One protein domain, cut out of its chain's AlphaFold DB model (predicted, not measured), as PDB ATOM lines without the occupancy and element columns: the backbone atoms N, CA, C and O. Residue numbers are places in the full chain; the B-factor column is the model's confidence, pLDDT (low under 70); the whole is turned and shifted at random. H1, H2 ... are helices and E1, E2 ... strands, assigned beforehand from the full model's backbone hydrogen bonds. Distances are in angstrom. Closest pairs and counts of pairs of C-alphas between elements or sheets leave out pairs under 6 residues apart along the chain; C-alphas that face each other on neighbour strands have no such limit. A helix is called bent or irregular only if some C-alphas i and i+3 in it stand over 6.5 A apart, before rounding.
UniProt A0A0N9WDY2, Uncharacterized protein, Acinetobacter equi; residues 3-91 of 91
ATOM      1  N   PHE A   3     178.204 171.851 178.912       84.25
ATOM      2  CA  PHE A   3     177.094 171.207 178.222       84.25
ATOM      3  C   PHE A   3     176.217 170.466 179.220       84.25
ATOM      4  O   PHE A   3     176.696 169.971 180.241       84.25
ATOM      5  N   HIS A   4     174.925 170.398 178.925       80.38
ATOM      6  CA  HIS A   4     173.963 169.650 179.723       80.38
ATOM      7  C   HIS A   4     173.367 168.566 178.839       80.38
ATOM      8  O   HIS A   4     172.711 168.868 177.842       80.38
ATOM      9  N   THR A   5     173.610 167.314 179.200       77.00
ATOM     10  CA  THR A   5     172.906 166.174 178.622       77.00
ATOM     11  C   THR A   5     171.718 165.824 179.510       77.00
ATOM     12  O   THR A   5     171.428 166.492 180.507       77.00
ATOM     13  N   ARG A   6     170.996 164.760 179.151       75.31
ATOM     14  CA  ARG A   6     169.908 164.241 179.988       75.31
ATOM     15  C   ARG A   6     170.412 163.678 181.321       75.31
ATOM     16  O   ARG A   6     169.646 163.654 182.279       75.31
ATOM     17  N   SER A   7     171.657 163.211 181.362       75.56
ATOM     18  CA  SER A   7     172.218 162.408 182.455       75.56
ATOM     19  C   SER A   7     173.184 163.198 183.328       75.56
ATOM     20  O   SER A   7     173.282 162.925 184.522       75.56
ATOM     21  N   GLN A   8     173.902 164.165 182.753       79.25
ATOM     22  CA  GLN A   8     174.965 164.870 183.459       79.25
ATOM     23  C   GLN A   8     175.305 166.224 182.832       79.25
ATOM     24  O   GLN A   8     174.926 166.581 181.716       79.25
ATOM     25  N   LYS A   9     176.060 166.994 183.607       85.44
ATOM     26  CA  LYS A   9     176.781 168.167 183.132       85.44
ATOM     27  C   LYS A   9     178.136 167.700 182.604       85.44
ATOM     28  O   LYS A   9     178.808 166.948 183.295       85.44
ATOM     29  N   ILE A  10     178.527 168.171 181.425       86.38
ATOM     30  CA  ILE A  10     179.823 167.886 180.807       86.38
ATOM     31  C   ILE A  10     180.589 169.195 180.673       86.38
ATOM     32  O   ILE A  10     180.096 170.160 180.085       86.38
ATOM     33  N   ASN A  11     181.810 169.237 181.184       88.31
ATOM     34  CA  ASN A  11     182.715 170.361 181.023       88.31
ATOM     35  C   ASN A  11     183.815 169.971 180.044       88.31
ATOM     36  O   ASN A  11     184.578 169.063 180.329       88.31
ATOM     37  N   LEU A  12     183.921 170.678 178.920       90.00
ATOM     38  CA  LEU A  12     185.029 170.530 177.976       90.00
ATOM     39  C   LEU A  12     186.017 171.680 178.176       90.00
ATOM     40  O   LEU A  12     185.665 172.846 177.958       90.00
ATOM     41  N   ILE A  13     187.243 171.366 178.586       90.31
ATOM     42  CA  ILE A  13     188.307 172.344 178.824       90.31
ATOM     43  C   ILE A  13     189.502 171.995 177.935       90.31
ATOM     44  O   ILE A  13     190.158 170.980 178.140       90.31
ATOM     45  N   SER A  14     189.793 172.848 176.954       91.56
ATOM     46  CA  SER A  14     190.970 172.716 176.089       91.56
ATOM     47  C   SER A  14     191.433 174.101 175.623       91.56
ATOM     48  O   SER A  14     190.641 174.819 174.997       91.56
ATOM     49  N   PRO A  15     192.689 174.501 175.908       89.94
ATOM     50  CA  PRO A  15     193.271 175.725 175.362       89.94
ATOM     51  C   PRO A  15     193.287 175.718 173.832       89.94
ATOM     52  O   PRO A  15     192.902 176.706 173.218       89.94
ATOM     53  N   SER A  16     193.644 174.585 173.220       92.62
ATOM     54  CA  SER A  16     193.684 174.444 171.763       92.62
ATOM     55  C   SER A  16     192.304 174.650 171.148       92.62
ATOM     56  O   SER A  16     192.158 175.489 170.270       92.62
ATOM     57  N   ILE A  17     191.266 173.987 171.672       92.06
ATOM     58  CA  ILE A  17     189.891 174.183 171.179       92.06
ATOM     59  C   ILE A  17     189.468 175.642 171.353       92.06
ATOM     60  O   ILE A  17     188.866 176.204 170.449       92.06
ATOM     61  N   SER A  18     189.823 176.275 172.476       91.00
ATOM     62  CA  SER A  18     189.492 177.684 172.726       91.00
ATOM     63  C   SER A  18     190.126 178.623 171.692       91.00
ATOM     64  O   SER A  18     189.466 179.556 171.246       91.00
ATOM     65  N   ASN A  19     191.363 178.354 171.265       91.94
ATOM     66  CA  ASN A  19     192.016 179.113 170.196       91.94
ATOM     67  C   ASN A  19     191.322 178.888 168.844       91.94
ATOM     68  O   ASN A  19     191.030 179.855 168.137       91.94
ATOM     69  N   LEU A  20     190.961 177.638 168.529       91.25
ATOM     70  CA  LEU A  20     190.243 177.299 167.296       91.25
ATOM     71  C   LEU A  20     188.869 177.982 167.207       91.25
ATOM     72  O   LEU A  20     188.427 178.314 166.110       91.25
ATOM     73  N   MET A  21     188.207 178.245 168.342       90.62
ATOM     74  CA  MET A  21     186.955 179.023 168.366       90.62
ATOM     75  C   MET A  21     187.122 180.430 167.808       90.62
ATOM     76  O   MET A  21     186.199 180.935 167.175       90.62
ATOM     77  N   SER A  22     188.285 181.054 168.010       88.25
ATOM     78  CA  SER A  22     188.577 182.361 167.419       88.25
ATOM     79  C   SER A  22     189.109 182.287 165.990       88.25
ATOM     80  O   SER A  22     188.795 183.165 165.197       88.25
ATOM     81  N   GLU A  23     189.909 181.269 165.664       90.69
ATOM     82  CA  GLU A  23     190.610 181.184 164.377       90.69
ATOM     83  C   GLU A  23     189.696 180.700 163.245       90.69
ATOM     84  O   GLU A  23     189.687 181.288 162.170       90.69
ATOM     85  N   TYR A  24     188.872 179.684 163.514       90.12
ATOM     86  CA  TYR A  24     188.038 179.011 162.507       90.12
ATOM     87  C   TYR A  24     186.540 179.162 162.775       90.12
ATOM     88  O   TYR A  24     185.734 178.335 162.345       90.12
ATOM     89  N   ASN A  25     186.153 180.163 163.574       90.50
ATOM     90  CA  ASN A  25     184.783 180.319 164.075       90.50
ATOM     91  C   ASN A  25     184.208 179.000 164.630       90.50
ATOM     92  O   ASN A  25     183.026 178.694 164.450       90.50
ATOM     93  N   LEU A  26     185.066 178.192 165.271       93.69
ATOM     94  CA  LEU A  26     184.700 176.863 165.740       93.69
ATOM     95  C   LEU A  26     183.605 176.979 166.807       93.69
ATOM     96  O   LEU A  26     183.752 177.674 167.812       93.69
ATOM     97  N   LYS A  27     182.527 176.226 166.617       92.94
ATOM     98  CA  LYS A  27     181.423 176.060 167.562       92.94
ATOM     99  C   LYS A  27     181.183 174.582 167.841       92.94
ATOM    100  O   LYS A  27     181.577 173.715 167.068       92.94
ATOM    101  N   ILE A  28     180.504 174.309 168.948       92.94
ATOM    102  CA  ILE A  28     180.003 172.972 169.277       92.94
ATOM    103  C   ILE A  28     178.502 172.981 169.035       92.94
ATOM    104  O   ILE A  28     177.772 173.728 169.686       92.94
ATOM    105  N   ASN A  29     178.068 172.167 168.081       92.94
ATOM    106  CA  ASN A  29     176.674 172.036 167.683       92.94
ATOM    107  C   ASN A  29     175.923 171.059 168.592       92.94
ATOM    108  O   ASN A  29     174.741 171.256 168.874       92.94
ATOM    109  N   GLY A  30     176.610 170.026 169.087       91.62
ATOM    110  CA  GLY A  30     175.973 168.960 169.844       91.62
ATOM    111  C   GLY A  30     176.933 168.170 170.718       91.62
ATOM    112  O   GLY A  30     178.143 168.146 170.502       91.62
ATOM    113  N   VAL A  31     176.357 167.513 171.726       93.62
ATOM    114  CA  VAL A  31     177.048 166.547 172.581       93.62
ATOM    115  C   VAL A  31     176.160 165.328 172.746       93.62
ATOM    116  O   VAL A  31     174.986 165.455 173.103       93.62
ATOM    117  N   VAL A  32     176.725 164.153 172.499       91.56
ATOM    118  CA  VAL A  32     176.035 162.869 172.592       91.56
ATOM    119  C   VAL A  32     176.796 161.961 173.548       91.56
ATOM    120  O   VAL A  32     177.983 161.695 173.370       91.56
ATOM    121  N   GLU A  33     176.093 161.460 174.558       90.75
ATOM    122  CA  GLU A  33     176.591 160.374 175.398       90.75
ATOM    123  C   GLU A  33     176.341 159.034 174.723       90.75
ATOM    124  O   GLU A  33     175.228 158.721 174.293       90.75
ATOM    125  N   LEU A  34     177.396 158.237 174.653       89.69
ATOM    126  CA  LEU A  34     177.402 156.906 174.075       89.69
ATOM    127  C   LEU A  34     177.726 155.906 175.185       89.69
ATOM    128  O   LEU A  34     178.401 156.227 176.159       89.69
ATOM    129  N   SER A  35     177.317 154.649 175.025       90.12
ATOM    130  CA  SER A  35     177.694 153.591 175.976       90.12
ATOM    131  C   SER A  35     179.213 153.423 176.115       90.12
ATOM    132  O   SER A  35     179.697 152.941 177.136       90.12
ATOM    133  N   GLU A  36     179.963 153.803 175.080       91.38
ATOM    134  CA  GLU A  36     181.418 153.666 175.011       91.38
ATOM    135  C   GLU A  36     182.177 154.962 175.336       91.38
ATOM    136  O   GLU A  36     183.406 154.928 175.419       91.38
ATOM    137  N   GLY A  37     181.477 156.083 175.559       93.56
ATOM    138  CA  GLY A  37     182.098 157.378 175.828       93.56
ATOM    139  C   GLY A  37     181.231 158.571 175.432       93.56
ATOM    140  O   GLY A  37     180.031 158.598 175.690       93.56
ATOM    141  N   ILE A  38     181.842 159.571 174.807       94.31
ATOM    142  CA  ILE A  38     181.195 160.833 174.449       94.31
ATOM    143  C   ILE A  38     181.596 161.257 173.043       94.31
ATOM    144  O   ILE A  38     182.729 161.041 172.614       94.31
ATOM    145  N   MET A  39     180.665 161.883 172.338       95.06
ATOM    146  CA  MET A  39     180.910 162.500 171.046       95.06
ATOM    147  C   MET A  39     180.488 163.966 171.091       95.06
ATOM    148  O   MET A  39     179.426 164.303 171.618       95.06
ATOM    149  N   PHE A  40     181.350 164.833 170.571       95.38
ATOM    150  CA  PHE A  40     181.063 166.241 170.335       95.38
ATOM    151  C   PHE A  40     180.958 166.467 168.832       95.38
ATOM    152  O   PHE A  40     181.896 166.139 168.107       95.38
ATOM    153  N   GLU A  41     179.857 167.069 168.395       95.81
ATOM    154  CA  GLU A  41     179.706 167.561 167.028       95.81
ATOM    155  C   GLU A  41     180.181 169.014 166.989       95.81
ATOM    156  O   GLU A  41     179.650 169.886 167.690       95.81
ATOM    157  N   PHE A  42     181.191 169.273 166.175       95.31
ATOM    158  CA  PHE A  42     181.754 170.590 165.938       95.31
ATOM    159  C   PHE A  42     181.338 171.119 164.569       95.31
ATOM    160  O   PHE A  42     181.180 170.365 163.613       95.31
ATOM    161  N   GLY A  43     181.209 172.440 164.475       95.38
ATOM    162  CA  GLY A  43     181.106 173.160 163.211       95.38
ATOM    163  C   GLY A  43     182.184 174.233 163.136       95.38
ATOM    164  O   GLY A  43     182.394 174.941 164.119       95.38
ATOM    165  N   ALA A  44     182.848 174.368 161.996       94.94
ATOM    166  CA  ALA A  44     183.849 175.399 161.733       94.94
ATOM    167  C   ALA A  44     183.602 176.057 160.372       94.94
ATOM    168  O   ALA A  44     182.994 175.445 159.497       94.94
ATOM    169  N   VAL A  45     184.094 177.284 160.205       93.62
ATOM    170  CA  VAL A  45     184.194 177.948 158.902       93.62
ATOM    171  C   VAL A  45     185.673 178.059 158.554       93.62
ATOM    172  O   VAL A  45     186.413 178.743 159.262       93.62
ATOM    173  N   ILE A  46     186.103 177.369 157.501       90.94
ATOM    174  CA  ILE A  46     187.499 177.316 157.048       90.94
ATOM    175  C   ILE A  46     187.512 177.610 155.557       90.94
ATOM    176  O   ILE A  46     186.807 176.939 154.817       90.94
ATOM    177  N   ASP A  47     188.280 178.611 155.123       88.75
ATOM    178  CA  ASP A  47     188.383 179.001 153.706       88.75
ATOM    179  C   ASP A  47     187.013 179.185 153.016       88.75
ATOM    180  O   ASP A  47     186.796 178.748 151.890       88.75
ATOM    181  N   ASP A  48     186.077 179.839 153.715       88.06
ATOM    182  CA  ASP A  48     184.677 180.052 153.306       88.06
ATOM    183  C   ASP A  48     183.810 178.773 153.190       88.06
ATOM    184  O   ASP A  48     182.658 178.843 152.756       88.06
ATOM    185  N   GLU A  49     184.305 177.617 153.646       90.06
ATOM    186  CA  GLU A  49     183.563 176.353 153.734       90.06
ATOM    187  C   GLU A  49     183.040 176.099 155.157       90.06
ATOM    188  O   GLU A  49     183.778 176.197 156.140       90.06
ATOM    189  N   GLU A  50     181.760 175.725 155.282       92.69
ATOM    190  CA  GLU A  50     181.194 175.229 156.541       92.69
ATOM    191  C   GLU A  50     181.467 173.728 156.686       92.69
ATOM    192  O   GLU A  50     180.903 172.908 155.963       92.69
ATOM    193  N   ILE A  51     182.301 173.363 157.659       94.44
ATOM    194  CA  ILE A  51     182.698 171.976 157.908       94.44
ATOM    195  C   ILE A  51     182.096 171.504 159.227       94.44
ATOM    196  O   ILE A  51     182.313 172.116 160.277       94.44
ATOM    197  N   VAL A  52     181.378 170.382 159.181       95.00
ATOM    198  CA  VAL A  52     180.866 169.678 160.364       95.00
ATOM    199  C   VAL A  52     181.675 168.407 160.577       95.00
ATOM    200  O   VAL A  52     181.915 167.648 159.639       95.00
ATOM    201  N   PHE A  53     182.120 168.187 161.809       95.75
ATOM    202  CA  PHE A  53     182.933 167.030 162.162       95.75
ATOM    203  C   PHE A  53     182.685 166.583 163.600       95.75
ATOM    204  O   PHE A  53     182.343 167.376 164.477       95.75
ATOM    205  N   ASP A  54     182.930 165.307 163.852       96.69
ATOM    206  CA  ASP A  54     182.726 164.667 165.140       96.69
ATOM    207  C   ASP A  54     184.054 164.370 165.826       96.69
ATOM    208  O   ASP A  54     184.997 163.859 165.215       96.69
ATOM    209  N   VAL A  55     184.094 164.569 167.140       96.62
ATOM    210  CA  VAL A  55     185.224 164.188 167.988       96.62
ATOM    211  C   VAL A  55     184.750 163.215 169.053       96.62
ATOM    212  O   VAL A  55     183.847 163.517 169.831       96.62
ATOM    213  N   TYR A  56     185.389 162.049 169.102       96.50
ATOM    214  CA  TYR A  56     185.021 160.953 169.988       96.50
ATOM    215  C   TYR A  56     186.037 160.806 171.119       96.50
ATOM    216  O   TYR A  56     187.245 160.712 170.878       96.50
ATOM    217  N   TYR A  57     185.526 160.689 172.339       95.81
ATOM    218  CA  TYR A  57     186.268 160.352 173.550       95.81
ATOM    219  C   TYR A  57     185.697 159.066 174.145       95.81
ATOM    220  O   TYR A  57     184.502 158.809 174.024       95.81
ATOM    221  N   ASP A  58     186.526 158.237 174.779       95.00
ATOM    222  CA  ASP A  58     186.030 157.029 175.445       95.00
ATOM    223  C   ASP A  58     185.451 157.288 176.837       95.00
ATOM    224  O   ASP A  58     185.439 158.404 177.342       95.00
ATOM    225  N   LYS A  59     184.984 156.217 177.481       93.75
ATOM    226  CA  LYS A  59     184.484 156.217 178.863       93.75
ATOM    227  C   LYS A  59     185.492 156.697 179.919       93.75
ATOM    228  O   LYS A  59     185.103 156.900 181.064       93.75
ATOM    229  N   TYR A  60     186.775 156.811 179.572       92.88
ATOM    230  CA  TYR A  60     187.822 157.389 180.418       92.88
ATOM    231  C   TYR A  60     188.163 158.822 180.000       92.88
ATOM    232  O   TYR A  60     189.184 159.366 180.430       92.88
ATOM    233  N   ASN A  61     187.314 159.423 179.162       92.56
ATOM    234  CA  ASN A  61     187.455 160.757 178.608       92.56
ATOM    235  C   ASN A  61     188.758 160.952 177.816       92.56
ATOM    236  O   ASN A  61     189.251 162.069 177.699       92.56
ATOM    237  N   GLN A  62     189.321 159.869 177.269       93.88
ATOM    238  CA  GLN A  62     190.511 159.924 176.422       93.88
ATOM    239  C   GLN A  62     190.102 160.050 174.958       93.88
ATOM    240  O   GLN A  62     189.179 159.365 174.512       93.88
ATOM    241  N   PHE A  63     190.803 160.899 174.203       95.50
ATOM    242  CA  PHE A  63     190.574 161.051 172.767       95.50
ATOM    243  C   PHE A  63     190.697 159.701 172.045       95.50
ATOM    244  O   PHE A  63     191.604 158.910 172.315       95.50
ATOM    245  N   LYS A  64     189.774 159.433 171.116       96.12
ATOM    246  CA  LYS A  64     189.777 158.220 170.287       96.12
ATOM    247  C   LYS A  64     189.992 158.511 168.823       96.12
ATOM    248  O   LYS A  64     190.847 157.891 168.200       96.12
ATOM    249  N   LYS A  65     189.142 159.361 168.262       95.12
ATOM    250  CA  LYS A  65     189.150 159.651 166.835       95.12
ATOM    251  C   LYS A  65     188.421 160.947 166.548       95.12
ATOM    252  O   LYS A  65     187.570 161.388 167.320       95.12
ATOM    253  N   LEU A  66     188.717 161.462 165.369       95.00
ATOM    254  CA  LEU A  66     187.972 162.517 164.718       95.00
ATOM    255  C   LEU A  66     187.392 161.964 163.417       95.00
ATOM    256  O   LEU A  66     188.037 161.155 162.746       95.00
ATOM    257  N   HIS A  67     186.172 162.365 163.083       94.88
ATOM    258  CA  HIS A  67     185.518 161.997 161.836       94.88
ATOM    259  C   HIS A  67     184.950 163.236 161.147       94.88
ATOM    260  O   HIS A  67     184.304 164.052 161.787       94.88
ATOM    261  N   VAL A  68     185.191 163.354 159.849       94.69
ATOM    262  CA  VAL A  68     184.670 164.406 158.975       94.69
ATOM    263  C   VAL A  68     184.262 163.747 157.657       94.69
ATOM    264  O   VAL A  68     184.842 162.713 157.295       94.69
ATOM    265  N   ASP A  69     183.280 164.327 156.968       90.56
ATOM    266  CA  ASP A  69     182.871 163.875 155.634       90.56
ATOM    267  C   ASP A  69     184.070 163.855 154.667       90.56
ATOM    268  O   ASP A  69     184.979 164.686 154.764       90.56
ATOM    269  N   GLU A  70     184.091 162.885 153.751       87.25
ATOM    270  CA  GLU A  70     185.171 162.690 152.778       87.25
ATOM    271  C   GLU A  70     185.375 163.926 151.901       87.25
ATOM    272  O   GLU A  70     186.524 164.291 151.640       87.25
ATOM    273  N   ASP A  71     184.283 164.609 151.550       88.56
ATOM    274  CA  ASP A  71     184.304 165.824 150.732       88.56
ATOM    275  C   ASP A  71     185.096 166.964 151.397       88.56
ATOM    276  O   ASP A  71     185.756 167.740 150.707       88.56
ATOM    277  N   TYR A  72     185.116 167.021 152.733       89.06
ATOM    278  CA  TYR A  72     185.833 168.052 153.494       89.06
ATOM    279  C   TYR A  72     187.177 167.572 154.055       89.06
ATOM    280  O   TYR A  72     187.895 168.354 154.681       89.06
ATOM    281  N   GLN A  73     187.563 166.303 153.856       85.75
ATOM    282  CA  GLN A  73     188.818 165.774 154.404       85.75
ATOM    283  C   GLN A  73     190.073 166.551 153.984       85.75
ATOM    284  O   GLN A  73     190.950 166.691 154.841       85.75
ATOM    285  N   PRO A  74     190.221 167.038 152.736       87.50
ATOM    286  CA  PRO A  74     191.383 167.836 152.347       87.50
ATOM    287  C   PRO A  74     191.491 169.137 153.155       87.50
ATOM    288  O   PRO A  74     192.444 169.282 153.924       87.50
ATOM    289  N   THR A  75     190.481 170.013 153.075       87.00
ATOM    290  CA  THR A  75     190.422 171.301 153.793       87.00
ATOM    291  C   THR A  75     190.571 171.103 155.300       87.00
ATOM    292  O   THR A  75     191.347 171.792 155.971       87.00
ATOM    293  N   PHE A  76     189.879 170.092 155.839       88.94
ATOM    294  CA  PHE A  76     189.950 169.736 157.247       88.94
ATOM    295  C   PHE A  76     191.370 169.336 157.652       88.94
ATOM    296  O   PHE A  76     191.897 169.860 158.626       88.94
ATOM    297  N   ARG A  77     192.024 168.421 156.923       87.50
ATOM    298  CA  ARG A  77     193.355 167.918 157.298       87.50
ATOM    299  C   ARG A  77     194.436 168.975 157.192       87.50
ATOM    300  O   ARG A  77     195.450 168.828 157.874       87.50
ATOM    301  N   GLU A  78     194.283 169.985 156.348       90.38
ATOM    302  CA  GLU A  78     195.250 171.076 156.229       90.38
ATOM    303  C   GLU A  78     195.202 172.001 157.452       90.38
ATOM    304  O   GLU A  78     196.260 172.299 158.012       90.38
ATOM    305  N   ASN A  79     193.998 172.319 157.937       90.50
ATOM    306  CA  ASN A  79     193.759 173.360 158.943       90.50
ATOM    307  C   ASN A  79     193.469 172.832 160.363       90.50
ATOM    308  O   ASN A  79     193.865 173.436 161.358       90.50
ATOM    309  N   LEU A  80     192.815 171.676 160.492       90.44
ATOM    310  CA  LEU A  80     192.431 171.073 161.768       90.44
ATOM    311  C   LEU A  80     193.152 169.743 161.999       90.44
ATOM    312  O   LEU A  80     193.001 168.759 161.273       90.44
ATOM    313  N   LYS A  81     193.944 169.699 163.071       89.31
ATOM    314  CA  LYS A  81     194.719 168.524 163.474       89.31
ATOM    315  C   LYS A  81     194.081 167.845 164.680       89.31
ATOM    316  O   LYS A  81     193.556 168.499 165.579       89.31
ATOM    317  N   GLN A  82     194.183 166.518 164.733       90.50
ATOM    318  CA  GLN A  82     193.666 165.725 165.854       90.50
ATOM    319  C   GLN A  82     194.274 166.132 167.212       90.50
ATOM    320  O   GLN A  82     193.580 166.119 168.225       90.50
ATOM    321  N   GLU A  83     195.537 166.573 167.226       91.62
ATOM    322  CA  GLU A  83     196.287 166.977 168.427       91.62
ATOM    323  C   GLU A  83     195.627 168.131 169.200       91.62
ATOM    324  O   GLU A  83     195.792 168.259 170.416       91.62
ATOM    325  N   TYR A  84     194.810 168.946 168.523       91.50
ATOM    326  CA  TYR A  84     194.039 170.009 169.164       91.50
ATOM    327  C   TYR A  84     192.962 169.471 170.119       91.50
ATOM    328  O   TYR A  84     192.533 170.173 171.039       91.50
ATOM    329  N   PHE A  85     192.555 168.216 169.936       93.88
ATOM    330  CA  PHE A  85     191.488 167.563 170.685       93.88
ATOM    331  C   PHE A  85     192.005 166.547 171.711       93.88
ATOM    332  O   PHE A  85     191.276 166.216 172.647       93.88
ATOM    333  N   GLU A  86     193.255 166.094 171.579       93.75
ATOM    334  CA  GLU A  86     193.870 165.067 172.435       93.75
ATOM    335  C   GLU A  86     194.018 165.508 173.898       93.75
ATOM    336  O   GLU A  86     193.809 164.713 174.809       93.75
ATOM    337  N   ASN A  87     194.316 166.788 174.133       89.06
ATOM    338  CA  ASN A  87     194.563 167.331 175.474       89.06
ATOM    339  C   ASN A  87     193.309 167.910 176.149       89.06
ATOM    340  O   ASN A  87     193.408 168.662 177.122       89.06
ATOM    341  N   ALA A  88     192.124 167.616 175.615       90.50
ATOM    342  CA  ALA A  88     190.883 168.087 176.202       90.50
ATOM    343  C   ALA A  88     190.589 167.374 177.528       90.50
ATOM    344  O   ALA A  88     190.582 166.149 177.609       90.50
ATOM    345  N   LEU A  89     190.296 168.156 178.566       90.31
ATOM    346  CA  LEU A  89     189.808 167.645 179.841       90.31
ATOM    347  C   LEU A  89     188.281 167.639 179.827       90.31
ATOM    348  O   LEU A  89     187.662 168.681 179.580       90.31
ATOM    349  N   ILE A  90     187.697 166.473 180.110       89.69
ATOM    350  CA  ILE A  90     186.249 166.270 180.188       89.69
ATOM    351  C   ILE A  90     185.880 165.815 181.602       89.69
ATOM    352  O   ILE A  90     186.455 164.843 182.103       89.69
ATOM    353  N   SER A  91     184.945 166.523 182.244       84.94
ATOM    354  CA  SER A  91     184.451 166.229 183.600       84.94
ATOM    355  C   SER A  91     182.970 166.487 183.804       84.94
ATOM    356  O   SER A  91     182.411 167.359 183.095       84.94
TER     357      SER A  91
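Overview. This is residues 3 to 91 of the 91 residues of an uncharacterized protein of Acinetobacter equi (UniProt A0A0N9WDY2). A twisted wall of four long strands, a meander in which each strand is the antiparallel neighbour of the one before, has helices along its margins. H2 sits beside one end of it, H1 beside E2 and E3, and H3 touches H1 and grazes the sheet near E5; E1 lies off the sheet, paired with the last residues. The printed part has 89 residues with five named strands and three named helices, in the order E1 H1 E2 E3 E4 E5 H2 H3; the class is mixed. It is compact, with a radius of gyration of the C-alphas of 12.6 A and spans of 36 by 25 by 22 A.

Along the chain. Find C-alpha 37 at (182.098, 157.378, 175.828); from there E3, residues 37 to 46, runs 27.9 A. E4, 49 to 58, runs 29.2 A, E2, 27 to 34, 20.6 A, and E5, 63 to 68, 15.4 A. E1, 9 to 13, starts at (176.781, 168.167, 183.132) and spans 13.0 A. H1 is 15 to 23, 12.6 A; H2 is 70 to 79, 15.0 A; H3, 83 to 86, 5.1 A, ends at (193.870, 165.067, 172.435).

Arrangement. The sheet's order is E2, E3, E4, E5, with three hairpins: look for N 32 and O 39 at 2.8 A, N 42 and O 53 at 2.8 A, and N 54 and O 67 at 2.8 A. H2 is at the sheet's level; its Tyr 72 and Ile 51 of E4 have C-alphas 6.7 A apart, their closest pair. It is irregular, with C-alphas 71 and 74 7.5 A apart. H1 is on the sheet, over none of its strands, at a height of 7.4 A. H1 touches H3, closest at C-alphas 16 and 84, 5.2 A. H3 only grazes the sheet, with Phe 63 and Glu 86 the closest C-alphas of E5 and H3, 5.2 A. E1 is apart from the sheet's four strands; its residues 12 to 13 pair antiparallel with 89 to 90. Of O i to N i+4 pairs, 4 of 5 in H1 and 4 of 6 in H2 are within hydrogen-bond range; H3 is too short for one.

Size, cuts and confidence. The C-alphas farthest apart, those of Ser 7 and Asp 47, are 36.9 A apart. The printed part has no cut, and the seven links between named elements are tight. Mean pLDDT of the printed part is 90.9, and no printed residue is under 70.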